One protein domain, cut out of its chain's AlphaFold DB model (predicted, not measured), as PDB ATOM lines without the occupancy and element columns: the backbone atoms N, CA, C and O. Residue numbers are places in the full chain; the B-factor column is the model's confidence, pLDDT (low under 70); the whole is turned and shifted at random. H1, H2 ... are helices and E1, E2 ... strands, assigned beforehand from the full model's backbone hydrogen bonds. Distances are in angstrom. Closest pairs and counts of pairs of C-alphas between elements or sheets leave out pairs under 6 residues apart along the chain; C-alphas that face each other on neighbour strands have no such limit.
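Overview. This is residues 2 to 69 of the 184 residues of the protein "DUF169 domain-containing protein" of Nitrospirae bacterium (UniProt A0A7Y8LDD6). The domain is elongated, with a short two-stranded antiparallel ribbon of E1 and E2 at one end, H1 in the middle, and a small cluster of H2, H3 and H4 at the other end. The printed part has 68 residues, under half in named elements, mostly helix, ordered E1, H1, H2, H3, H4, E2. It is only just loose, close to compact: radius of gyration of the C-alphas 13.5 A, spans 40 by 21 by 20 A.

Arrangement. Start at E1, residues 3 to 5; its antiparallel neighbour is E2, residues 64 to 66, with N 3 and O 66 within hydrogen-bond range at 2.8 A. Look next at H1, residues 13 to 18, close but not clearly touching H2, residues 26 to 29; their closest C-alphas, Asp 14 and Leu 28, are 7.1 A apart. H3, residues 32 to 36, touches H4, residues 43 to 52; their closest C-alphas, Tyr 34 and Ala 46, are 6.0 A apart. H2 and H4 only just touch, with 3 pairs of C-alphas within 8 A, the closest Ala 29 and Val 50 at 6.7 A. Every O i to N i+4 pair is within hydrogen-bond range in H1, H3 and H4; H2 is too short for one.

Along the chain. Find C-alpha 3 at (133.179, 113.174, 144.233), where E1 begins its 5.9 A. H1 spans 8.7 A, H2 5.0 A, H3 6.2 A and H4 14.1 A; E2 runs 6.5 A to C-alpha 66 at (137.676, 113.322, 141.879).

Size, cuts and confidence. The farthest C-alphas, Ser 42 and Leu 69, are 41.2 A apart. The printed part has no cut, the link from H4 to E2 is long, and no printed residue is under 70 in pLDDT.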
ATOM      1  N   GLN A   2     131.341 110.941 140.394       90.62
ATOM      2  CA  GLN A   2     132.110 112.153 140.681       90.62
ATOM      3  C   GLN A   2     131.999 112.472 142.179       90.62
ATOM      4  O   GLN A   2     130.936 112.278 142.774       90.62
ATOM      5  N   LEU A   3     133.090 112.914 142.798       93.19
ATOM      6  CA  LEU A   3     133.179 113.174 144.233       93.19
ATOM      7  C   LEU A   3     133.835 114.532 144.469       93.19
ATOM      8  O   LEU A   3     135.035 114.692 144.259       93.19
ATOM      9  N   LEU A   4     133.055 115.505 144.936       95.56
ATOM     10  CA  LEU A   4     133.603 116.731 145.504       95.56
ATOM     11  C   LEU A   4     133.947 116.461 146.969       95.56
ATOM     12  O   LEU A   4     133.056 116.199 147.773       95.56
ATOM     13  N   MET A   5     135.232 116.497 147.306       96.19
ATOM     14  CA  MET A   5     135.748 116.113 148.617       96.19
ATOM     15  C   MET A   5     136.209 117.355 149.398       96.19
ATOM     16  O   MET A   5     137.374 117.755 149.269       96.19
ATOM     17  N   PRO A   6     135.328 117.990 150.198       97.44
ATOM     18  CA  PRO A   6     135.740 118.969 151.206       97.44
ATOM     19  C   PRO A   6     136.613 118.300 152.286       97.44
ATOM     20  O   PRO A   6     136.671 117.068 152.336       97.44
ATOM     21  N   PRO A   7     137.249 119.064 153.196       96.88
ATOM     22  CA  PRO A   7     138.138 118.512 154.224       96.88
ATOM     23  C   PRO A   7     137.567 117.308 154.990       96.88
ATOM     24  O   PRO A   7     138.261 116.319 155.197       96.88
ATOM     25  N   SER A   8     136.282 117.353 155.355       95.50
ATOM     26  CA  SER A   8     135.592 116.292 156.103       95.50
ATOM     27  C   SER A   8     135.385 114.990 155.322       95.50
ATOM     28  O   SER A   8     135.035 113.975 155.915       95.50
ATOM     29  N   SER A   9     135.573 115.009 154.002       95.25
ATOM     30  CA  SER A   9     135.441 113.839 153.126       95.25
ATOM     31  C   SER A   9     136.770 113.124 152.874       95.25
ATOM     32  O   SER A   9     136.799 112.130 152.154       95.25
ATOM     33  N   HIS A  10     137.870 113.610 153.452       93.94
ATOM     34  CA  HIS A  10     139.175 112.958 153.395       93.94
ATOM     35  C   HIS A  10     139.448 112.200 154.690       93.94
ATOM     36  O   HIS A  10     139.411 112.765 155.779       93.94
ATOM     37  N   SER A  11     139.800 110.922 154.573       91.69
ATOM     38  CA  SER A  11     140.088 110.069 155.733       91.69
ATOM     39  C   SER A  11     141.454 110.342 156.376       91.69
ATOM     40  O   SER A  11     141.679 109.977 157.528       91.69
ATOM     41  N   CYS A  12     142.388 110.953 155.639       92.94
ATOM     42  CA  CYS A  12     143.753 111.195 156.102       92.94
ATOM     43  C   CYS A  12     143.958 112.681 156.453       92.94
ATOM     44  O   CYS A  12     144.039 113.501 155.534       92.94
ATOM     45  N   PRO A  13     144.128 113.042 157.740       92.50
ATOM     46  CA  PRO A  13     144.346 114.434 158.148       92.50
ATOM     47  C   PRO A  13     145.693 114.987 157.665       92.50
ATOM     48  O   PRO A  13     145.871 116.191 157.502       92.50
ATOM     49  N   ASP A  14     146.658 114.102 157.411       93.81
ATOM     50  CA  ASP A  14     147.918 114.506 156.803       93.81
ATOM     51  C   ASP A  14     147.709 114.919 155.344       93.81
ATOM     52  O   ASP A  14     148.201 115.956 154.899       93.81
ATOM     53  N   GLY A  15     146.882 114.149 154.631       95.50
ATOM     54  CA  GLY A  15     146.472 114.443 153.265       95.50
ATOM     55  C   GLY A  15     145.744 115.777 153.142       95.50
ATOM     56  O   GLY A  15     146.091 116.550 152.253       95.50
ATOM     57  N   THR A  16     144.809 116.092 154.046       96.88
ATOM     58  CA  THR A  16     144.108 117.388 154.011       96.88
ATOM     59  C   THR A  16     145.056 118.562 154.216       96.88
ATOM     60  O   THR A  16     144.944 119.557 153.503       96.88
ATOM     61  N   SER A  17     146.023 118.435 155.129       97.12
ATOM     62  CA  SER A  17     147.020 119.489 155.346       97.12
ATOM     63  C   SER A  17     147.922 119.695 154.124       97.12
ATOM     64  O   SER A  17     148.117 120.822 153.682       97.12
ATOM     65  N   ILE A  18     148.400 118.609 153.506       97.38
ATOM     66  CA  ILE A  18     149.254 118.657 152.309       97.38
ATOM     67  C   ILE A  18     148.522 119.283 151.120       97.38
ATOM     68  O   ILE A  18     149.107 120.075 150.382       97.38
ATOM     69  N   LEU A  19     147.242 118.951 150.952       98.12
ATOM     70  CA  LEU A  19     146.382 119.478 149.893       98.12
ATOM     71  C   LEU A  19     145.923 120.924 150.151       98.12
ATOM     72  O   LEU A  19     145.141 121.442 149.362       98.12
ATOM     73  N   GLY A  20     146.357 121.575 151.237       98.12
ATOM     74  CA  GLY A  20     145.958 122.948 151.560       98.12
ATOM     75  C   GLY A  20     144.479 123.090 151.932       98.12
ATOM     76  O   GLY A  20     143.936 124.188 151.873       98.12
ATOM     77  N   LEU A  21     143.813 121.990 152.298       98.31
ATOM     78  CA  LEU A  21     142.405 121.963 152.714       98.31
ATOM     79  C   LEU A  21     142.229 122.415 154.167       98.31
ATOM     80  O   LEU A  21     141.185 122.942 154.545       98.31
ATOM     81  N   THR A  22     143.238 122.161 154.999       98.00
ATOM     82  CA  THR A  22     143.247 122.482 156.428       98.00
ATOM     83  C   THR A  22     144.638 122.920 156.854       98.00
ATOM     84  O   THR A  22     145.622 122.641 156.171       98.00
ATOM     85  N   LYS A  23     144.738 123.513 158.043       97.31
ATOM     86  CA  LYS A  23     146.022 123.652 158.739       97.31
ATOM     87  C   LYS A  23     146.586 122.291 159.122       97.31
ATOM     88  O   LYS A  23     145.836 121.313 159.248       97.31
ATOM     89  N   ILE A  24     147.896 122.221 159.336       95.19
ATOM     90  CA  ILE A  24     148.522 121.003 159.853       95.19
ATOM     91  C   ILE A  24     148.088 120.746 161.312       95.19
ATOM     92  O   ILE A  24     148.232 121.616 162.173       95.19
ATOM     93  N   PRO A  25     147.566 119.551 161.649       93.94
ATOM     94  CA  PRO A  25     147.239 119.221 163.033       93.94
ATOM     95  C   PRO A  25     148.480 119.256 163.942       93.94
ATOM     96  O   PRO A  25     149.508 118.685 163.568       93.94
ATOM     97  N   PRO A  26     148.403 119.799 165.176       93.88
ATOM     98  CA  PRO A  26     149.580 119.982 166.034       93.88
ATOM     99  C   PRO A  26     150.395 118.706 166.298       93.88
ATOM    100  O   PRO A  26     151.620 118.747 166.323       93.88
ATOM    101  N   LYS A  27     149.727 117.552 166.445       91.56
ATOM    102  CA  LYS A  27     150.387 116.249 166.662       91.56
ATOM    103  C   LYS A  27     151.062 115.677 165.408       91.56
ATOM    104  O   LYS A  27     151.937 114.823 165.530       91.56
ATOM    105  N   LEU A  28     150.619 116.089 164.215       91.88
ATOM    106  CA  LEU A  28     151.315 115.781 162.963       91.88
ATOM    107  C   LEU A  28     152.517 116.711 162.811       91.88
ATOM    108  O   LEU A  28     153.616 116.223 162.584       91.88
ATOM    109  N   ALA A  29     152.322 118.015 163.040       92.19
ATOM    110  CA  ALA A  29     153.380 119.023 162.977       92.19
ATOM    111  C   ALA A  29     154.550 118.716 163.921       92.19
ATOM    112  O   ALA A  29     155.709 118.859 163.547       92.19
ATOM    113  N   SER A  30     154.261 118.240 165.134       92.38
ATOM    114  CA  SER A  30     155.295 117.867 166.099       92.38
ATOM    115  C   SER A  30     156.050 116.582 165.739       92.38
ATOM    116  O   SER A  30     157.105 116.332 166.322       92.38
ATOM    117  N   GLY A  31     155.517 115.761 164.827       90.00
ATOM    118  CA  GLY A  31     156.024 114.428 164.500       90.00
ATOM    119  C   GLY A  31     155.539 113.307 165.433       90.00
ATOM    120  O   GLY A  31     155.787 112.133 165.153       90.00
ATOM    121  N   ASP A  32     154.803 113.626 166.506       90.75
ATOM    122  CA  ASP A  32     154.425 112.656 167.549       90.75
ATOM    123  C   ASP A  32     153.548 111.507 167.019       90.75
ATOM    124  O   ASP A  32     153.536 110.414 167.582       90.75
ATOM    125  N   ILE A  33     152.777 111.732 165.951       90.06
ATOM    126  CA  ILE A  33     151.971 110.669 165.332       90.06
ATOM    127  C   ILE A  33     152.849 109.611 164.656       90.06
ATOM    128  O   ILE A  33     152.543 108.424 164.758       90.06
ATOM    129  N   TYR A  34     153.938 109.995 163.989       91.06
ATOM    130  CA  TYR A  34     154.773 109.032 163.263       91.06
ATOM    131  C   TYR A  34     155.539 108.113 164.213       91.06
ATOM    132  O   TYR A  34     155.660 106.922 163.932       91.06
ATOM    133  N   THR A  35     155.986 108.637 165.354       90.56
ATOM    134  CA  THR A  35     156.631 107.834 166.401       90.56
ATOM    135  C   THR A  35     155.631 106.909 167.090       90.56
ATOM    136  O   THR A  35     155.899 105.721 167.237       90.56
ATOM    137  N   LYS A  36     154.430 107.401 167.430       90.81
ATOM    138  CA  LYS A  36     153.368 106.578 168.043       90.81
ATOM    139  C   LYS A  36     152.871 105.449 167.147       90.81
ATOM    140  O   LYS A  36     152.513 104.394 167.651       90.81
ATOM    141  N   LEU A  37     152.849 105.669 165.834       89.88
ATOM    142  CA  LEU A  37     152.509 104.636 164.854       89.88
ATOM    143  C   LEU A  37     153.687 103.696 164.542       89.88
ATOM    144  O   LEU A  37     153.549 102.846 163.668       89.88
ATOM    145  N   GLY A  38     154.845 103.867 165.191       93.19
ATOM    146  CA  GLY A  38     156.036 103.048 164.954       93.19
ATOM    147  C   GLY A  38     156.643 103.220 163.560       93.19
ATOM    148  O   GLY A  38     157.405 102.371 163.114       93.19
ATOM    149  N   LYS A  39     156.304 104.302 162.849       92.62
ATOM    150  CA  LYS A  39     156.791 104.553 161.486       92.62
ATOM    151  C   LYS A  39     158.187 105.158 161.469       92.62
ATOM    152  O   LYS A  39     158.884 105.041 160.470       92.62
ATOM    153  N   LEU A  40     158.569 105.839 162.548       95.12
ATOM    154  CA  LEU A  40     159.856 106.510 162.686       95.12
ATOM    155  C   LEU A  40     160.409 106.314 164.095       95.12
ATOM    156  O   LEU A  40     159.660 106.313 165.071       95.12
ATOM    157  N   ALA A  41     161.731 106.166 164.176       95.38
ATOM    158  CA  ALA A  41     162.433 105.802 165.404       95.38
ATOM    159  C   ALA A  41     162.466 106.925 166.454       95.38
ATOM    160  O   ALA A  41     162.575 106.649 167.645       95.38
ATOM    161  N   SER A  42     162.388 108.186 166.024       95.12
ATOM    162  CA  SER A  42     162.484 109.337 166.919       95.12
ATOM    163  C   SER A  42     161.663 110.525 166.424       95.12
ATOM    164  O   SER A  42     161.212 110.574 165.272       95.12
ATOM    165  N   LYS A  43     161.465 111.502 167.311       92.62
ATOM    166  CA  LYS A  43     160.742 112.738 167.000       92.62
ATOM    167  C   LYS A  43     161.505 113.594 165.989       92.62
ATOM    168  O   LYS A  43     160.892 114.200 165.121       92.62
ATOM    169  N   GLU A  44     162.829 113.583 166.053       95.38
ATOM    170  CA  GLU A  44     163.720 114.300 165.138       95.38
ATOM    171  C   GLU A  44     163.613 113.728 163.717       95.38
ATOM    172  O   GLU A  44     163.479 114.478 162.746       95.38
ATOM    173  N   ALA A  45     163.579 112.395 163.586       96.00
ATOM    174  CA  ALA A  45     163.332 111.737 162.302       96.00
ATOM    175  C   ALA A  45     161.937 112.089 161.755       96.00
ATOM    176  O   ALA A  45     161.785 112.385 160.569       96.00
ATOM    177  N   ALA A  46     160.925 112.128 162.629       95.38
ATOM    178  CA  ALA A  46     159.573 112.548 162.267       95.38
ATOM    179  C   ALA A  46     159.486 114.003 161.809       95.38
ATOM    180  O   ALA A  46     158.843 114.280 160.801       95.38
ATOM    181  N   GLN A  47     160.173 114.924 162.476       94.31
ATOM    182  CA  GLN A  47     160.214 116.325 162.061       94.31
ATOM    183  C   GLN A  47     160.949 116.508 160.735       94.31
ATOM    184  O   GLN A  47     160.484 117.262 159.887       94.31
ATOM    185  N   THR A  48     162.042 115.777 160.507       95.38
ATOM    186  CA  THR A  48     162.743 115.782 159.211       95.38
ATOM    187  C   THR A  48     161.802 115.366 158.078       95.38
ATOM    188  O   THR A  48     161.751 116.009 157.027       95.38
ATOM    189  N   LEU A  49     160.989 114.333 158.307       94.00
ATOM    190  CA  LEU A  49     159.977 113.907 157.348       94.00
ATOM    191  C   LEU A  49     158.889 114.972 157.140       94.00
ATOM    192  O   LEU A  49     158.570 115.315 156.005       94.00
ATOM    193  N   VAL A  50     158.333 115.514 158.224       93.56
ATOM    194  CA  VAL A  50     157.248 116.505 158.162       93.56
ATOM    195  C   VAL A  50     157.702 117.797 157.482       93.56
ATOM    196  O   VAL A  50     156.928 118.382 156.735       93.56
ATOM    197  N   ASN A  51     158.949 118.215 157.685       92.44
ATOM    198  CA  ASN A  51     159.487 119.458 157.129       92.44
ATOM    199  C   ASN A  51     159.964 119.319 155.677       92.44
ATOM    200  O   ASN A  51     160.045 120.318 154.970       92.44
ATOM    201  N   SER A  52     160.305 118.108 155.225       91.19
ATOM    202  CA  SER A  52     160.787 117.888 153.851       91.19
ATOM    203  C   SER A  52     159.662 117.796 152.819       91.19
ATOM    204  O   SER A  52     159.900 117.953 151.622       91.19
ATOM    205  N   ARG A  53     158.426 117.550 153.261       91.12
ATOM    206  CA  ARG A  53     157.282 117.394 152.365       91.12
ATOM    207  C   ARG A  53     156.804 118.739 151.819       91.12
ATOM    208  O   ARG A  53     156.626 119.708 152.555       91.12
ATOM    209  N   SER A  54     156.518 118.787 150.524       91.75
ATOM    210  CA  SER A  54     155.849 119.945 149.931       91.75
ATOM    211  C   SER A  54     154.370 119.965 150.322       91.75
ATOM    212  O   SER A  54     153.737 118.921 150.477       91.75
ATOM    213  N   THR A  55     153.811 121.160 150.472       96.06
ATOM    214  CA  THR A  55     152.395 121.375 150.795       96.06
ATOM    215  C   THR A  55     151.860 122.540 149.976       96.06
ATOM    216  O   THR A  55     152.627 123.396 149.525       96.06
ATOM    217  N   LEU A  56     150.549 122.563 149.751       98.06
ATOM    218  CA  LEU A  56     149.872 123.779 149.312       98.06
ATOM    219  C   LEU A  56     149.665 124.714 150.513       98.06
ATOM    220  O   LEU A  56     149.595 124.227 151.644       98.06
ATOM    221  N   PRO A  57     149.550 126.039 150.297       97.81
ATOM    222  CA  PRO A  57     149.305 126.971 151.390       97.81
ATOM    223  C   PRO A  57     148.069 126.565 152.199       97.81
ATOM    224  O   PRO A  57     147.071 126.109 151.630       97.81
ATOM    225  N   GLU A  58     148.137 126.720 153.519       97.62
ATOM    226  CA  GLU A  58     147.040 126.331 154.405       97.62
ATOM    227  C   GLU A  58     145.735 127.021 153.996       97.62
ATOM    228  O   GLU A  58     145.719 128.216 153.702       97.62
ATOM    229  N   GLU A  59     144.641 126.257 153.973       97.62
ATOM    230  CA  GLU A  59     143.286 126.748 153.671       97.62
ATOM    231  C   GLU A  59     143.143 127.410 152.278       97.62
ATOM    232  O   GLU A  59     142.162 128.103 152.006       97.62
ATOM    233  N   SER A  60     144.094 127.172 151.364       98.19
ATOM    234  CA  SER A  60     144.049 127.679 149.981       98.19
ATOM    235  C   SER A  60     143.121 126.887 149.062       98.19
ATOM    236  O   SER A  60     142.661 127.417 148.048       98.19
ATOM    237  N   ILE A  61     142.814 125.636 149.408       98.00
ATOM    238  CA  ILE A  61     141.931 124.756 148.642       98.00
ATOM    239  C   ILE A  61     140.664 124.500 149.456       98.00
ATOM    240  O   ILE A  61     140.717 124.201 150.643       98.00
ATOM    241  N   ARG A  62     139.493 124.597 148.813       97.38
ATOM    242  CA  ARG A  62     138.196 124.356 149.478       97.38
ATOM    243  C   ARG A  62     137.758 122.896 149.436       97.38
ATOM    244  O   ARG A  62     137.102 122.416 150.354       97.38
ATOM    245  N   ALA A  63     138.071 122.215 148.341       97.25
ATOM    246  CA  ALA A  63     137.746 120.819 148.104       97.25
ATOM    247  C   ALA A  63     138.626 120.283 146.972       97.25
ATOM    248  O   ALA A  63     139.067 121.046 146.113       97.25
ATOM    249  N   THR A  64     138.826 118.970 146.938       96.56
ATOM    250  CA  THR A  64     139.371 118.278 145.764       96.56
ATOM    251  C   THR A  64     138.240 117.595 145.013       96.56
ATOM    252  O   THR A  64     137.415 116.924 145.632       96.56
ATOM    253  N   LEU A  65     138.199 117.726 143.693       96.00
ATOM    254  CA  LEU A  65     137.248 116.999 142.861       96.00
ATOM    255  C   LEU A  65     137.910 115.743 142.294       96.00
ATOM    256  O   LEU A  65     138.970 115.821 141.680       96.00
ATOM    257  N   VAL A  66     137.260 114.597 142.466       94.69
ATOM    258  CA  VAL A  66     137.676 113.322 141.879       94.69
ATOM    259  C   VAL A  66     136.605 112.871 140.899       94.69
ATOM    260  O   VAL A  66     135.425 112.797 141.244       94.69
ATOM    261  N   THR A  67     137.006 112.571 139.669       94.50
ATOM    262  CA  THR A  67     136.100 112.146 138.601       94.50
ATOM    263  C   THR A  67     136.724 111.010 137.797       94.50
ATOM    264  O   THR A  67     137.951 110.976 137.669       94.50
ATOM    265  N   PRO A  68     135.921 110.073 137.260       93.12
ATOM    266  CA  PRO A  68     136.393 109.145 136.243       93.12
ATOM    267  C   PRO A  68     136.981 109.901 135.048       93.12
ATOM    268  O   PRO A  68     136.511 110.987 134.700       93.12
ATOM    269  N   LEU A  69     138.022 109.337 134.435       89.94
ATOM    270  CA  LEU A  69     138.722 109.977 133.320       89.94
ATOM    271  C   LEU A  69     137.877 110.011 132.034       89.94
ATOM    272  O   LEU A  69     138.056 110.902 131.210       89.94
TER     273      LEU A  69